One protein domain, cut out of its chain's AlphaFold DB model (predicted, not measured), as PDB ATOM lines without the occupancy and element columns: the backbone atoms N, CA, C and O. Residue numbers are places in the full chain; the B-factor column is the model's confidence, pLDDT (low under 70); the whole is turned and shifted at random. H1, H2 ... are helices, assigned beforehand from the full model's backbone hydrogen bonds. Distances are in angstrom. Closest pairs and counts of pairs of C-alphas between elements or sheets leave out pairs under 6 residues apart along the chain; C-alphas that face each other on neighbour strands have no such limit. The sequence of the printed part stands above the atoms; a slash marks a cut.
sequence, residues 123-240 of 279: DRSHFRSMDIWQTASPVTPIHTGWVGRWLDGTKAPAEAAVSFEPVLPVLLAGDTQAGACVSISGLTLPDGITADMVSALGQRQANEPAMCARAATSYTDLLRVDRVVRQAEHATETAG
ATOM      1  N   ASP A 123     111.223  89.066 157.618       87.75
ATOM      2  CA  ASP A 123     110.153  90.017 157.882       87.75
ATOM      3  C   ASP A 123     109.325  89.555 159.090       87.75
ATOM      4  O   ASP A 123     108.950  88.387 159.197       87.75
ATOM      5  N   ARG A 124     109.035  90.469 160.023       87.50
ATOM      6  CA  ARG A 124     108.266  90.164 161.244       87.50
ATOM      7  C   ARG A 124     106.749  90.227 161.038       87.50
ATOM      8  O   ARG A 124     106.002  89.836 161.931       87.50
ATOM      9  N   SER A 125     106.279  90.703 159.888       87.38
ATOM     10  CA  SER A 125     104.873  90.661 159.505       87.38
ATOM     11  C   SER A 125     104.506  89.265 159.026       87.38
ATOM     12  O   SER A 125     105.049  88.754 158.044       87.38
ATOM     13  N   HIS A 126     103.521  88.666 159.693       83.62
ATOM     14  CA  HIS A 126     102.965  87.377 159.298       83.62
ATOM     15  C   HIS A 126     102.448  87.406 157.847       83.62
ATOM     16  O   HIS A 126     102.752  86.512 157.062       83.62
ATOM     17  N   PHE A 127     101.733  88.470 157.459       85.12
ATOM     18  CA  PHE A 127     101.200  88.628 156.101       85.12
ATOM     19  C   PHE A 127     102.307  88.706 155.052       85.12
ATOM     20  O   PHE A 127     102.248  88.002 154.045       85.12
ATOM     21  N   ARG A 128     103.343  89.514 155.307       88.69
ATOM     22  CA  ARG A 128     104.455  89.658 154.366       88.69
ATOM     23  C   ARG A 128     105.298  88.388 154.291       88.69
ATOM     24  O   ARG A 128     105.659  87.980 153.196       88.69
ATOM     25  N   SER A 129     105.561  87.726 155.416       89.50
ATOM     26  CA  SER A 129     106.263  86.440 155.432       89.50
ATOM     27  C   SER A 129     105.537  85.371 154.613       89.50
ATOM     28  O   SER A 129     106.178  84.686 153.818       89.50
ATOM     29  N   MET A 130     104.213  85.239 154.761       88.12
ATOM     30  CA  MET A 130     103.425  84.302 153.949       88.12
ATOM     31  C   MET A 130     103.505  84.637 152.461       88.12
ATOM     32  O   MET A 130     103.748  83.746 151.649       88.12
ATOM     33  N   ASP A 131     103.354  85.914 152.111       90.00
ATOM     34  CA  ASP A 131     103.474  86.386 150.734       90.00
ATOM     35  C   ASP A 131     104.854  86.053 150.142       90.00
ATOM     36  O   ASP A 131     104.940  85.506 149.044       90.00
ATOM     37  N   ILE A 132     105.946  86.258 150.888       93.31
ATOM     38  CA  ILE A 132     107.303  85.879 150.459       93.31
ATOM     39  C   ILE A 132     107.406  84.372 150.199       93.31
ATOM     40  O   ILE A 132     107.949  83.978 149.168       93.31
ATOM     41  N   TRP A 133     106.884  83.524 151.088       91.69
ATOM     42  CA  TRP A 133     106.920  82.066 150.908       91.69
ATOM     43  C   TRP A 133     106.102  81.593 149.702       91.69
ATOM     44  O   TRP A 133     106.532  80.693 148.977       91.69
ATOM     45  N   GLN A 134     104.944  82.205 149.458       92.38
ATOM     46  CA  GLN A 134     104.079  81.853 148.331       92.38
ATOM     47  C   GLN A 134     104.623  82.376 146.992       92.38
ATOM     48  O   GLN A 134     104.572  81.676 145.979       92.38
ATOM     49  N   THR A 135     105.194  83.582 146.977       94.94
ATOM     50  CA  THR A 135     105.708  84.238 145.762       94.94
ATOM     51  C   THR A 135     107.157  83.890 145.441       94.94
ATOM     52  O   THR A 135     107.573  84.018 144.289       94.94
ATOM     53  N   ALA A 136     107.928  83.441 146.434       94.88
ATOM     54  CA  ALA A 136     109.389  83.361 146.406       94.88
ATOM     55  C   ALA A 136     110.075  84.710 146.092       94.88
ATOM     56  O   ALA A 136     111.148  84.732 145.488       94.88
ATOM     57  N   SER A 137     109.469  85.838 146.492       93.81
ATOM     58  CA  SER A 137     110.007  87.187 146.261       93.81
ATOM     59  C   SER A 137     110.263  87.951 147.572       93.81
ATOM     60  O   SER A 137     109.373  88.640 148.086       93.81
ATOM     61  N   PRO A 138     111.486  87.868 148.138       91.44
ATOM     62  CA  PRO A 138     111.788  88.428 149.458       91.44
ATOM     63  C   PRO A 138     111.822  89.962 149.479       91.44
ATOM     64  O   PRO A 138     111.490  90.568 150.494       91.44
ATOM     65  N   VAL A 139     112.180  90.602 148.362       89.19
ATOM     66  CA  VAL A 139     112.387  92.060 148.301       89.19
ATOM     67  C   VAL A 139     111.152  92.784 147.777       89.19
ATOM     68  O   VAL A 139     110.631  93.673 148.443       89.19
ATOM     69  N   THR A 140     110.672  92.397 146.597       88.69
ATOM     70  CA  THR A 140     109.622  93.133 145.888       88.69
ATOM     71  C   THR A 140     108.319  92.343 145.927       88.69
ATOM     72  O   THR A 140     108.306  91.205 145.457       88.69
ATOM     73  N   PRO A 141     107.219  92.897 146.458       88.56
ATOM     74  CA  PRO A 141     105.910  92.267 146.339       88.56
ATOM     75  C   PRO A 141     105.548  92.043 144.870       88.56
ATOM     76  O   PRO A 141     105.702  92.941 144.042       88.56
ATOM     77  N   ILE A 142     105.083  90.839 144.554       90.88
ATOM     78  CA  ILE A 142     104.608  90.457 143.223       90.88
ATOM     79  C   ILE A 142     103.293  89.702 143.369       90.88
ATOM     80  O   ILE A 142     103.000  89.155 144.427       90.88
ATOM     81  N   HIS A 143     102.502  89.656 142.303       86.00
ATOM     82  CA  HIS A 143     101.154  89.084 142.346       86.00
ATOM     83  C   HIS A 143     101.086  87.616 141.900       86.00
ATOM     84  O   HIS A 143      99.992  87.063 141.815       86.00
ATOM     85  N   THR A 144     102.231  86.987 141.613       89.00
ATOM     86  CA  THR A 144     102.302  85.587 141.175       89.00
ATOM     87  C   THR A 144     103.090  84.712 142.139       89.00
ATOM     88  O   THR A 144     104.139  85.097 142.668       89.00
ATOM     89  N   GLY A 145     102.598  83.495 142.335       94.38
ATOM     90  CA  GLY A 145     103.267  82.434 143.069       94.38
ATOM     91  C   GLY A 145     104.287  81.698 142.221       94.38
ATOM     92  O   GLY A 145     104.227  81.697 140.990       94.38
ATOM     93  N   TRP A 146     105.243  81.037 142.869       96.12
ATOM     94  CA  TRP A 146     106.264  80.295 142.129       96.12
ATOM     95  C   TRP A 146     105.718  79.027 141.454       96.12
ATOM     96  O   TRP A 146     106.223  78.666 140.393       96.12
ATOM     97  N   VAL A 147     104.666  78.390 141.995       94.75
ATOM     98  CA  VAL A 147     103.966  77.290 141.299       94.75
ATOM     99  C   VAL A 147     103.126  77.849 140.154       94.75
ATOM    100  O   VAL A 147     103.149  77.297 139.060       94.75
ATOM    101  N   GLY A 148     102.452  78.983 140.360       89.69
ATOM    102  CA  GLY A 148     101.730  79.685 139.297       89.69
ATOM    103  C   GLY A 148     102.615  80.023 138.092       89.69
ATOM    104  O   GLY A 148     102.267  79.711 136.956       89.69
ATOM    105  N   ARG A 149     103.818  80.556 138.333       94.81
ATOM    106  CA  ARG A 149     104.811  80.793 137.267       94.81
ATOM    107  C   ARG A 149     105.324  79.503 136.621       94.81
ATOM    108  O   ARG A 149     105.683  79.511 135.445       94.81
ATOM    109  N   TRP A 150     105.382  78.396 137.364       95.19
ATOM    110  CA  TRP A 150     105.700  77.088 136.788       95.19
ATOM    111  C   TRP A 150     104.595  76.605 135.839       95.19
ATOM    112  O   TRP A 150     104.922  76.118 134.754       95.19
ATOM    113  N   LEU A 151     103.317  76.801 136.187       84.81
ATOM    114  CA  LEU A 151     102.190  76.525 135.288       84.81
ATOM    115  C   LEU A 151     102.326  77.349 134.002       84.81
ATOM    116  O   LEU A 151     102.410  76.766 132.924       84.81
ATOM    117  N   ASP A 152     102.506  78.671 134.115       83.81
ATOM    118  CA  ASP A 152     102.712  79.557 132.959       83.81
ATOM    119  C   ASP A 152     103.846  79.074 132.040       83.81
ATOM    120  O   ASP A 152     103.677  78.958 130.824       83.81
ATOM    121  N   GLY A 153     105.012  78.774 132.624       91.19
ATOM    122  CA  GLY A 153     106.208  78.381 131.879       91.19
ATOM    123  C   GLY A 153     106.093  77.016 131.199       91.19
ATOM    124  O   GLY A 153     106.731  76.788 130.172       91.19
ATOM    125  N   THR A 154     105.279  76.114 131.746       88.31
ATOM    126  CA  THR A 154     105.058  74.763 131.201       88.31
ATOM    127  C   THR A 154     103.777  74.641 130.384       88.31
ATOM    128  O   THR A 154     103.586  73.639 129.698       88.31
ATOM    129  N   LYS A 155     102.918  75.664 130.427       82.38
ATOM    130  CA  LYS A 155     101.549  75.643 129.908       82.38
ATOM    131  C   LYS A 155     100.726  74.478 130.473       82.38
ATOM    132  O   LYS A 155      99.867  73.944 129.771       82.38
ATOM    133  N   ALA A 156     101.003  74.071 131.709       75.88
ATOM    134  CA  ALA A 156     100.319  72.957 132.352       75.88
ATOM    135  C   ALA A 156      98.835  73.282 132.614       75.88
ATOM    136  O   ALA A 156      98.465  74.438 132.801       75.88
ATOM    137  N   PRO A 157      97.940  72.287 132.610       70.06
ATOM    138  CA  PRO A 157      96.543  72.538 132.938       70.06
ATOM    139  C   PRO A 157      96.374  72.808 134.447       70.06
ATOM    140  O   PRO A 157      97.240  72.450 135.248       70.06
ATOM    141  N   ALA A 158      95.260  73.428 134.851       66.50
ATOM    142  CA  ALA A 158      95.024  73.838 136.242       66.50
ATOM    143  C   ALA A 158      95.066  72.659 137.234       66.50
ATOM    144  O   ALA A 158      95.563  72.797 138.351       66.50
ATOM    145  N   GLU A 159      94.618  71.472 136.814       67.44
ATOM    146  CA  GLU A 159      94.659  70.235 137.601       67.44
ATOM    147  C   GLU A 159      96.077  69.711 137.889       67.44
ATOM    148  O   GLU A 159      96.243  68.842 138.744       67.44
ATOM    149  N   ALA A 160      97.114  70.247 137.233       75.88
ATOM    150  CA  ALA A 160      98.503  69.899 137.529       75.88
ATOM    151  C   ALA A 160      98.983  70.452 138.885       75.88
ATOM    152  O   ALA A 160      99.988  69.981 139.418       75.88
ATOM    153  N   ALA A 161      98.282  71.442 139.448       81.00
ATOM    154  CA  ALA A 161      98.567  71.983 140.769       81.00
ATOM    155  C   ALA A 161      97.261  72.275 141.514       81.00
ATOM    156  O   ALA A 161      96.550  73.223 141.192       81.00
ATOM    157  N   VAL A 162      96.963  71.466 142.531       78.56
ATOM    158  CA  VAL A 162      95.709  71.535 143.291       78.56
ATOM    159  C   VAL A 162      96.005  71.923 144.738       78.56
ATOM    160  O   VAL A 162      96.797  71.256 145.404       78.56
ATOM    161  N   SER A 163      95.363  72.985 145.229       79.81
ATOM    162  CA  SER A 163      95.296  73.304 146.659       79.81
ATOM    163  C   SER A 163      93.994  72.779 147.258       79.81
ATOM    164  O   SER A 163      92.958  72.777 146.593       79.81
ATOM    165  N   PHE A 164      94.044  72.360 148.520       75.69
ATOM    166  CA  PHE A 164      92.878  71.930 149.295       75.69
ATOM    167  C   PHE A 164      92.474  73.029 150.285       75.69
ATOM    168  O   PHE A 164      92.595  72.877 151.500       75.69
ATOM    169  N   GLU A 165      92.062  74.174 149.750       67.38
ATOM    170  CA  GLU A 165      91.744  75.396 150.489       67.38
ATOM    171  C   GLU A 165      90.446  76.022 149.926       67.38
ATOM    172  O   GLU A 165      90.002  75.676 148.831       67.38
ATOM    173  N   PRO A 166      89.778  76.935 150.650       59.12
ATOM    174  CA  PRO A 166      88.572  77.597 150.140       59.12
ATOM    175  C   PRO A 166      88.867  78.698 149.106       59.12
ATOM    176  O   PRO A 166      87.976  79.109 148.367       59.12
ATOM    177  N   VAL A 167      90.099  79.211 149.069       67.44
ATOM    178  CA  VAL A 167      90.521  80.323 148.207       67.44
ATOM    179  C   VAL A 167      91.819  79.934 147.520       67.44
ATOM    180  O   VAL A 167      92.658  79.279 148.128       67.44
ATOM    181  N   LEU A 168      91.986  80.321 146.253       73.81
ATOM    182  CA  LEU A 168      93.228  80.088 145.522       73.81
ATOM    183  C   LEU A 168      94.398  80.803 146.233       73.81
ATOM    184  O   LEU A 168      94.387  82.036 146.297       73.81
ATOM    185  N   PRO A 169      95.414  80.079 146.739       83.25
ATOM    186  CA  PRO A 169      96.578  80.722 147.333       83.25
ATOM    187  C   PRO A 169      97.414  81.401 146.246       83.25
ATOM    188  O   PRO A 169      97.518  80.896 145.122       83.25
ATOM    189  N   VAL A 170      98.096  82.503 146.588       87.56
ATOM    190  CA  VAL A 170      98.986  83.217 145.649       87.56
ATOM    191  C   VAL A 170     100.028  82.264 145.074       87.56
ATOM    192  O   VAL A 170     100.353  82.375 143.899       87.56
ATOM    193  N   LEU A 171     100.461  81.265 145.855       92.88
ATOM    194  CA  LEU A 171     101.340  80.166 145.447       92.88
ATOM    195  C   LEU A 171     100.993  79.592 144.061       92.88
ATOM    196  O   LEU A 171     101.900  79.357 143.260       92.88
ATOM    197  N   LEU A 172      99.701  79.394 143.783       87.50
ATOM    198  CA  LEU A 172      99.185  78.783 142.557       87.50
ATOM    199  C   LEU A 172      98.769  79.802 141.484       87.50
ATOM    200  O   LEU A 172      98.400  79.399 140.383       87.50
ATOM    201  N   ALA A 173      98.813  81.103 141.768       85.62
ATOM    202  CA  ALA A 173      98.440  82.148 140.821       85.62
ATOM    203  C   ALA A 173      99.612  82.493 139.887       85.62
ATOM    204  O   ALA A 173     100.654  82.964 140.340       85.62
ATOM    205  N   GLY A 174      99.452  82.261 138.583       84.62
ATOM    206  CA  GLY A 174     100.359  82.731 137.532       84.62
ATOM    207  C   GLY A 174      99.867  84.020 136.865       84.62
ATOM    208  O   GLY A 174      98.818  84.578 137.216       84.62
ATOM    209  N   ASP A 175     100.624  84.504 135.887       81.62
ATOM    210  CA  ASP A 175     100.271  85.645 135.039       81.62
ATOM    211  C   ASP A 175      99.204  85.262 134.004       81.62
ATOM    212  O   ASP A 175      98.269  86.033 133.757       81.62
ATOM    213  N   THR A 176      99.300  84.055 133.438       75.06
ATOM    214  CA  THR A 176      98.404  83.563 132.376       75.06
ATOM    215  C   THR A 176      97.571  82.355 132.787       75.06
ATOM    216  O   THR A 176      96.460  82.188 132.286       75.06
ATOM    217  N   GLN A 177      98.070  81.550 133.720       74.81
ATOM    218  CA  GLN A 177      97.440  80.349 134.247       74.81
ATOM    219  C   GLN A 177      97.291  80.435 135.765       74.81
ATOM    220  O   GLN A 177      97.890  81.275 136.436       74.81
ATOM    221  N   ALA A 178      96.456  79.569 136.318       77.12
ATOM    222  CA  ALA A 178      96.337  79.371 137.749       77.12
ATOM    223  C   ALA A 178      96.146  77.884 138.029       77.12
ATOM    224  O   ALA A 178      95.631  77.149 137.187       77.12
ATOM    225  N   GLY A 179      96.578  77.455 139.210       73.25
ATOM    226  CA  GLY A 179      96.229  76.137 139.714       73.25
ATOM    227  C   GLY A 179      94.762  76.069 140.122       73.25
ATOM    228  O   GLY A 179      94.019  77.054 140.107       73.25
ATOM    229  N   ALA A 180      94.362  74.880 140.528       71.75
ATOM    230  CA  ALA A 180      93.045  74.594 141.047       71.75
ATOM    231  C   ALA A 180      92.977  74.780 142.564       71.75
ATOM    232  O   ALA A 180      93.949  74.539 143.282       71.75
ATOM    233  N   CYS A 181      91.793  75.125 143.062       67.06
ATOM    234  CA  CYS A 181      91.497  75.077 144.484       67.06
ATOM    235  C   CYS A 181      90.261  74.212 144.725       67.06
ATOM    236  O   CYS A 181      89.259  74.339 144.020       67.06
ATOM    237  N   VAL A 182      90.358  73.316 145.700       64.69
ATOM    238  CA  VAL A 182      89.315  72.377 146.093       64.69
ATOM    239  C   VAL A 182      88.993  72.608 147.550       64.69
ATOM    240  O   VAL A 182      89.844  72.451 148.422       64.69
ATOM    241  N   SER A 183      87.729  72.897 147.829       61.12
ATOM    242  CA  SER A 183      87.242  72.729 149.187       61.12
ATOM    243  C   SER A 183      87.229  71.241 149.510       61.12
ATOM    244  O   SER A 183      86.641  70.452 148.771       61.12
ATOM    245  N   ILE A 184      87.815  70.860 150.644       54.03
ATOM    246  CA  ILE A 184      87.727  69.488 151.177       54.03
ATOM    247  C   ILE A 184      86.255  69.050 151.343       54.03
ATOM    248  O   ILE A 184      85.966  67.861 151.366       54.03
ATOM    249  N   SER A 185      85.322  70.007 151.398       53.84
ATOM    250  CA  SER A 185      83.878  69.781 151.506       53.84
ATOM    251  C   SER A 185      83.147  69.595 150.159       53.84
ATOM    252  O   SER A 185      81.924  69.491 150.166       53.84
ATOM    253  N   GLY A 186      83.848  69.595 149.016       51.41
ATOM    254  CA  GLY A 186      83.251  69.477 147.674       51.41
ATOM    255  C   GLY A 186      82.597  70.766 147.140       51.41
ATOM    256  O   GLY A 186      82.611  71.810 147.798       51.41
ATOM    257  N   LEU A 187      82.049  70.709 145.916       59.75
ATOM    258  CA  LEU A 187      81.324  71.811 145.264       59.75
ATOM    259  C   LEU A 187      79.803  71.598 145.343       59.75
ATOM    260  O   LEU A 187      79.259  70.719 144.673       59.75
ATOM    261  N   THR A 188      79.112  72.473 146.075       61.50
ATOM    262  CA  THR A 188      77.641  72.551 146.081       61.50
ATOM    263  C   THR A 188      77.201  73.817 145.361       61.50
ATOM    264  O   THR A 188      77.551  74.927 145.765       61.50
ATOM    265  N   LEU A 189      76.436  73.661 144.279       63.25
ATOM    266  CA  LEU A 189      75.833  74.793 143.578       63.25
ATOM    267  C   LEU A 189      74.515  75.190 144.267       63.25
ATOM    268  O   LEU A 189      73.800  74.303 144.731       63.25
ATOM    269  N   PRO A 190      74.177  76.491 144.336       67.38
ATOM    270  CA  PRO A 190      72.873  76.931 144.825       67.38
ATOM    271  C   PRO A 190      71.720  76.340 144.009       67.38
ATOM    272  O   PRO A 190      71.873  76.082 142.811       67.38
ATOM    273  N   ASP A 191      70.549  76.207 144.631       68.88
ATOM    274  CA  ASP A 191      69.344  75.725 143.953       68.88
ATOM    275  C   ASP A 191      69.048  76.538 142.684       68.88
ATOM    276  O   ASP A 191      69.058  77.771 142.677       68.88
ATOM    277  N   GLY A 192      68.802  75.827 141.583       72.75
ATOM    278  CA  GLY A 192      68.561  76.423 140.267       72.75
ATOM    279  C   GLY A 192      69.819  76.789 139.471       72.75
ATOM    280  O   GLY A 192      69.684  77.195 138.318       72.75
ATOM    281  N   ILE A 193      71.029  76.613 140.020       73.38
ATOM    282  CA  ILE A 193      72.294  76.783 139.292       73.38
ATOM    283  C   ILE A 193      72.827  75.417 138.850       73.38
ATOM    284  O   ILE A 193      73.140  74.559 139.671       73.38
ATOM    285  N   THR A 194      72.965  75.215 137.538       77.81
ATOM    286  CA  THR A 194      73.463  73.954 136.965       77.81
ATOM    287  C   THR A 194      74.932  74.047 136.548       77.81
ATOM    288  O   THR A 194      75.463  75.134 136.308       77.81
ATOM    289  N   ALA A 195      75.597  72.896 136.397       68.81
ATOM    290  CA  ALA A 195      76.963  72.838 135.869       68.81
ATOM    291  C   ALA A 195      77.072  73.452 134.460       68.81
ATOM    292  O   ALA A 195      78.060  74.119 134.161       68.81
ATOM    293  N   ASP A 196      76.041  73.309 133.621       76.69
ATOM    294  CA  ASP A 196      76.000  73.932 132.292       76.69
ATOM    295  C   ASP A 196      75.938  75.459 132.373       76.69
ATOM    296  O   ASP A 196      76.613  76.144 131.604       76.69
ATOM    297  N   MET A 197      75.196  76.013 133.341       75.12
ATOM    298  CA  MET A 197      75.182  77.459 133.589       75.12
ATOM    299  C   MET A 197      76.563  77.960 134.024       75.12
ATOM    300  O   MET A 197      77.033  78.979 133.522       75.12
ATOM    301  N   VAL A 198      77.247  77.228 134.907       69.38
ATOM    302  CA  VAL A 198      78.618  77.558 135.337       69.38
ATOM    303  C   VAL A 198      79.606  77.444 134.169       69.38
ATOM    304  O   VAL A 198      80.435  78.331 133.969       69.38
ATOM    305  N   SER A 199      79.479  76.411 133.336       71.62
ATOM    306  CA  SER A 199      80.294  76.218 132.131       71.62
ATOM    307  C   SER A 199      80.094  77.348 131.116       71.62
ATOM    308  O   SER A 199      81.061  77.856 130.548       71.62
ATOM    309  N   ALA A 200      78.854  77.815 130.943       77.06
ATOM    310  CA  ALA A 200      78.536  78.961 130.097       77.06
ATOM    311  C   ALA A 200      79.173  80.262 130.620       77.06
ATOM    312  O   ALA A 200      79.681  81.057 129.828       77.06
ATOM    313  N   LEU A 201      79.228  80.462 131.945       74.38
ATOM    314  CA  LEU A 201      79.944  81.595 132.549       74.38
ATOM    315  C   LEU A 201      81.454  81.533 132.291       74.38
ATOM    316  O   LEU A 201      82.092  82.591 132.245       74.38
ATOM    317  N   GLY A 202      82.004  80.337 132.073       70.88
ATOM    318  CA  GLY A 202      83.416  80.134 131.775       70.88
ATOM    319  C   GLY A 202      83.839  80.387 130.329       70.88
ATOM    320  O   GLY A 202      85.032  80.438 130.037       70.88
ATOM    321  N   GLN A 203      82.891  80.619 129.417       79.00
ATOM    322  CA  GLN A 203      83.197  80.880 128.009       79.00
ATOM    323  C   GLN A 203      83.828  82.261 127.808       79.00
ATOM    324  O   GLN A 203      83.247  83.289 128.169       79.00
ATOM    325  N   ARG A 204      85.012  82.296 127.190       76.06
ATOM    326  CA  ARG A 204      85.696  83.546 126.847       76.06
ATOM    327  C   ARG A 204      84.861  84.348 125.843       76.06
ATOM    328  O   ARG A 204      84.441  83.801 124.825       76.06
ATOM    329  N   GLN A 205      84.652  85.641 126.084       78.06
ATOM    330  CA  GLN A 205      84.012  86.524 125.100       78.06
ATOM    331  C   GLN A 205      85.043  87.152 124.156       78.06
ATOM    332  O   GLN A 205      86.180  87.441 124.543       78.06
ATOM    333  N   ALA A 206      84.642  87.380 122.903       78.25
ATOM    334  CA  ALA A 206      85.476  88.088 121.938       78.25
ATOM    335  C   ALA A 206      85.796  89.501 122.459       78.25
ATOM    336  O   ALA A 206      84.900  90.221 122.896       78.25
ATOM    337  N   ASN A 207      87.074  89.886 122.403       80.06
ATOM    338  CA  ASN A 207      87.597  91.186 122.850       80.06
ATOM    339  C   ASN A 207      87.475  91.488 124.358       80.06
ATOM    340  O   ASN A 207      87.588  92.649 124.752       80.06
ATOM    341  N   GLU A 208      87.273  90.488 125.223       78.00
ATOM    342  CA  GLU A 208      87.204  90.760 126.663       78.00
ATOM    343  C   GLU A 208      88.587  91.067 127.286       78.00
ATOM    344  O   GLU A 208      89.594  90.456 126.892       78.00
ATOM    345  N   PRO A 209      88.657  91.975 128.286       77.62
ATOM    346  CA  PRO A 209      89.896  92.280 129.001       77.62
ATOM    347  C   PRO A 209      90.521  91.036 129.643       77.62
ATOM    348  O   PRO A 209      89.815  90.137 130.100       77.62
ATOM    349  N   ALA A 210      91.852  91.009 129.758       65.50
ATOM    350  CA  ALA A 210      92.594  89.840 130.237       65.50
ATOM    351  C   ALA A 210      92.107  89.314 131.602       65.50
ATOM    352  O   ALA A 210      91.934  88.109 131.769       65.50
ATOM    353  N   MET A 211      91.810  90.199 132.560       56.28
ATOM    354  CA  MET A 211      91.288  89.776 133.868       56.28
ATOM    355  C   MET A 211      89.877  89.179 133.785       56.28
ATOM    356  O   MET A 211      89.575  88.236 134.512       56.28
ATOM    357  N   CYS A 212      89.028  89.666 132.878       63.91
ATOM    358  CA  CYS A 212      87.702  89.092 132.644       63.91
ATOM    359  C   CYS A 212      87.805  87.694 132.022       63.91
ATOM    360  O   CYS A 212      87.089  86.793 132.452       63.91
ATOM    361  N   ALA A 213      88.747  87.496 131.094       64.38
ATOM    362  CA  ALA A 213      89.039  86.183 130.517       64.38
ATOM    363  C   ALA A 213      89.589  85.190 131.548       64.38
ATOM    364  O   ALA A 213      89.217  84.016 131.544       64.38
ATOM    365  N   ARG A 214      90.437  85.655 132.472       63.25
ATOM    366  CA  ARG A 214      90.923  84.830 133.588       63.25
ATOM    367  C   ARG A 214      89.794  84.445 134.542       63.25
ATOM    368  O   ARG A 214      89.671  83.276 134.890       63.25
ATOM    369  N   ALA A 215      88.939  85.401 134.907       63.62
ATOM    370  CA  ALA A 215      87.768  85.124 135.733       63.62
ATOM    371  C   ALA A 215      86.813  84.131 135.049       63.62
ATOM    372  O   ALA A 215      86.333  83.214 135.705       63.62
ATOM    373  N   ALA A 216      86.592  84.255 133.735       63.53
ATOM    374  CA  ALA A 216      85.836  83.273 132.960       63.53
ATOM    375  C   ALA A 216      86.465  81.873 133.079       63.53
ATOM    376  O   ALA A 216      85.820  80.943 133.551       63.53
ATOM    377  N   THR A 217      87.755  81.746 132.767       63.38
ATOM    378  CA  THR A 217      88.464  80.454 132.785       63.38
ATOM    379  C   THR A 217      88.352  79.743 134.144       63.38
ATOM    380  O   THR A 217      88.128  78.535 134.179       63.38
ATOM    381  N   SER A 218      88.353  80.495 135.255       61.25
ATOM    382  CA  SER A 218      88.202  79.930 136.605       61.25
ATOM    383  C   SER A 218      86.896  79.150 136.834       61.25
ATOM    384  O   SER A 218      86.898  78.170 137.576       61.25
ATOM    385  N   TYR A 219      85.791  79.510 136.162       65.00
ATOM    386  CA  TYR A 219      84.534  78.752 136.240       65.00
ATOM    387  C   TYR A 219      84.631  77.395 135.531       65.00
ATOM    388  O   TYR A 219      84.036  76.416 135.978       65.00
ATOM    389  N   THR A 220      85.387  77.312 134.433       65.12
ATOM    390  CA  THR A 220      85.644  76.045 133.736       65.12
ATOM    391  C   THR A 220      86.628  75.173 134.514       65.12
ATOM    392  O   THR A 220      86.417  73.963 134.605       65.12
ATOM    393  N   ASP A 221      87.658  75.773 135.113       62.00
ATOM    394  CA  ASP A 221      88.618  75.061 135.961       62.00
ATOM    395  C   ASP A 221      87.925  74.458 137.189       62.00
ATOM    396  O   ASP A 221      88.133  73.284 137.487       62.00
ATOM    397  N   LEU A 222      87.002  75.193 137.820       63.56
ATOM    398  CA  LEU A 222      86.193  74.698 138.939       63.56
ATOM    399  C   LEU A 222      85.482  73.371 138.611       63.56
ATOM    400  O   LEU A 222      85.537  72.424 139.394       63.56
ATOM    401  N   LEU A 223      84.853  73.273 137.435       63.34
ATOM    402  CA  LEU A 223      84.133  72.067 137.006       63.34
ATOM    403  C   LEU A 223      85.064  70.916 136.603       63.34
ATOM    404  O   LEU A 223      84.718  69.746 136.781       63.34
ATOM    405  N   ARG A 224      86.237  71.219 136.030       60.75
ATOM    406  CA  ARG A 224      87.250  70.197 135.712       60.75
ATOM    407  C   ARG A 224      87.774  69.547 136.981       60.75
ATOM    408  O   ARG A 224      87.890  68.328 137.047       60.75
ATOM    409  N   VAL A 225      88.035  70.366 137.986       58.56
ATOM    410  CA  VAL A 225      88.595  69.938 139.259       58.56
ATOM    411  C   VAL A 225      87.565  69.152 140.070       58.56
ATOM    412  O   VAL A 225      87.901  68.078 140.560       58.56
ATOM    413  N   ASP A 226      86.306  69.601 140.131       63.00
ATOM    414  CA  ASP A 226      85.208  68.831 140.746       63.00
ATOM    415  C   ASP A 226      85.095  67.425 140.138       63.00
ATOM    416  O   ASP A 226      84.986  66.434 140.856       63.00
ATOM    417  N   ARG A 227      85.231  67.302 138.812       62.78
ATOM    418  CA  ARG A 227      85.227  65.996 138.142       62.78
ATOM    419  C   ARG A 227      86.394  65.111 138.577       62.78
ATOM    420  O   ARG A 227      86.179  63.925 138.803       62.78
ATOM    421  N   VAL A 228      87.603  65.663 138.688       58.75
ATOM    422  CA  VAL A 228      88.795  64.927 139.150       58.75
ATOM    423  C   VAL A 228      88.600  64.441 140.590       58.75
ATOM    424  O   VAL A 228      88.894  63.285 140.893       58.75
ATOM    425  N   VAL A 229      88.041  65.287 141.457       59.66
ATOM    426  CA  VAL A 229      87.733  64.947 142.854       59.66
ATOM    427  C   VAL A 229      86.682  63.835 142.921       59.66
ATOM    428  O   VAL A 229      86.940  62.796 143.522       59.66
ATOM    429  N   ARG A 230      85.553  63.974 142.215       59.78
ATOM    430  CA  ARG A 230      84.494  62.949 142.158       59.78
ATOM    431  C   ARG A 230      84.961  61.631 141.551       59.78
ATOM    432  O   ARG A 230      84.523  60.563 141.964       59.78
ATOM    433  N   GLN A 231      85.857  61.671 140.567       55.81
ATOM    434  CA  GLN A 231      86.476  60.461 140.021       55.81
ATOM    435  C   GLN A 231      87.350  59.758 141.066       55.81
ATOM    436  O   GLN A 231      87.312  58.531 141.157       55.81
ATOM    437  N   ALA A 232      88.085  60.512 141.888       52.75
ATOM    438  CA  ALA A 232      88.824  59.956 143.017       52.75
ATOM    439  C   ALA A 232      87.888  59.381 144.108       52.75
ATOM    440  O   ALA A 232      88.211  58.352 144.709       52.75
ATOM    441  N   GLU A 233      86.711  59.979 144.324       53.47
ATOM    442  CA  GLU A 233      85.659  59.491 145.238       53.47
ATOM    443  C   GLU A 233      84.940  58.228 144.722       53.47
ATOM    444  O   GLU A 233      84.772  57.252 145.451       53.47
ATOM    445  N   HIS A 234      84.572  58.155 143.446       50.84
ATOM    446  CA  HIS A 234      83.939  56.949 142.895       50.84
ATOM    447  C   HIS A 234      84.917  55.774 142.754       50.84
ATOM    448  O   HIS A 234      84.552  54.619 143.005       50.84
ATOM    449  N   ALA A 235      86.186  56.042 142.422       47.88
ATOM    450  CA  ALA A 235      87.252  55.038 142.508       47.88
ATOM    451  C   ALA A 235      87.433  54.522 143.951       47.88
ATOM    452  O   ALA A 235      87.825  53.378 144.178       47.88
ATOM    453  N   THR A 236      87.100  55.360 144.934       44.94
ATOM    454  CA  THR A 236      87.115  55.041 146.358       44.94
ATOM    455  C   THR A 236      85.947  54.131 146.776       44.94
ATOM    456  O   THR A 236      86.171  53.172 147.518       44.94
ATOM    457  N   GLU A 237      84.726  54.382 146.295       46.62
ATOM    458  CA  GLU A 237      83.523  53.582 146.600       46.62
ATOM    459  C   GLU A 237      83.576  52.180 145.976       46.62
ATOM    460  O   GLU A 237      83.320  51.174 146.639       46.62
ATOM    461  N   THR A 238      83.990  52.094 144.711       44.47
ATOM    462  CA  THR A 238      84.118  50.821 143.979       44.47
ATOM    463  C   THR A 238      85.217  49.919 144.549       44.47
ATOM    464  O   THR A 238      85.061  48.697 144.596       44.47
ATOM    465  N   ALA A 239      86.294  50.498 145.089       41.56
ATOM    466  CA  ALA A 239      87.334  49.760 145.805       41.56
ATOM    467  C   ALA A 239      86.896  49.261 147.200       41.56
ATOM    468  O   ALA A 239      87.545  48.371 147.749       41.56
ATOM    469  N   GLY A 240      85.813  49.797 147.778       39.06
ATOM    470  CA  GLY A 240      85.253  49.360 149.064       39.06
ATOM    471  C   GLY A 240      84.463  48.046 148.992       39.06
ATOM    472  O   GLY A 240      84.352  47.346 149.996       39.06
TER     473      GLY A 240
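What this domain is: This is residues 123 to 240 of the 279 residues of an uncharacterized protein of Phytohabitans rumicis (UniProt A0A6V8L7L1). One long helix, H4, with the short helix H3 folded back along part of it as a helical hairpin, makes one side of the model; two short helices, H1 and H2, set nearly end to end, make the other side. Between H2 and H4 winds a long stretch with no named element, part of residues 155 to 194, which then runs on past H4 to H3, and the last ten residues of H4, 231 to 240, stick out as an arm. The printed part has 118 residues with four named helices, in the order H1, H2, H3, H4, and no named strand; the class is all helix, though under half of the residues, 57 of 118, are in named elements. The whole is only just loose, close to compact, with a radius of gyration of the C-alphas of 16.3 A, and spans 47 by 45 by 29 A.

Where its parts are: H4 is residues 210 to 240, 45.2 A from first to last C-alpha, from C-alpha 210 at (92.594, 89.840, 130.237) to C-alpha 240 at (85.253, 49.360, 149.064). H3 is residues 195 to 201, 9.8 A long. H2 is residues 146 to 154, 12.3 A long. H1 is residues 126 to 135, 14.2 A long, and begins with C-alpha 126 at (102.965, 87.377, 159.298).

How they stand to each other: H4 touches H3 with residues 216 to 223 alone, and the closest C-alphas are those of Ser 199 and Thr 220, 5.6 A apart. The two run opposite ways at a shallow tilt of 18 degrees and form a helical hairpin. H4 is apart from H1 and from H2, and H3 is apart from both as well. H1 and H2 are close but not clearly touching; their closest C-alphas, of Thr 135 and Trp 146, are 5.4 A apart. They run the same way at a shallow tilt of 18 degrees, with centres 17.7 A apart. In the stretch after H2, residues 162 to 163 pair in parallel with residues 180 to 181, too short to be named strands. In H1, H2 and H3 every O i to N i+4 pair is within hydrogen-bond range; in H4 24 of 27 are.

The domain as a whole: The two C-alphas farthest apart are those of Val 139 and Gly 240, 50.6 A. Without residues 231 to 240, which stand free, the body spans 47 by 36 by 23 A. The printed part has no cut. The link from H2 to H3 is long, with 40 residues; those from H1 to H2 and from H3 to H4 are short. The mean pLDDT of the printed part is 73.7, and 49 residues are under 70, among them residues 181 to 191 and 210 to 240; H4 has a mean of 58.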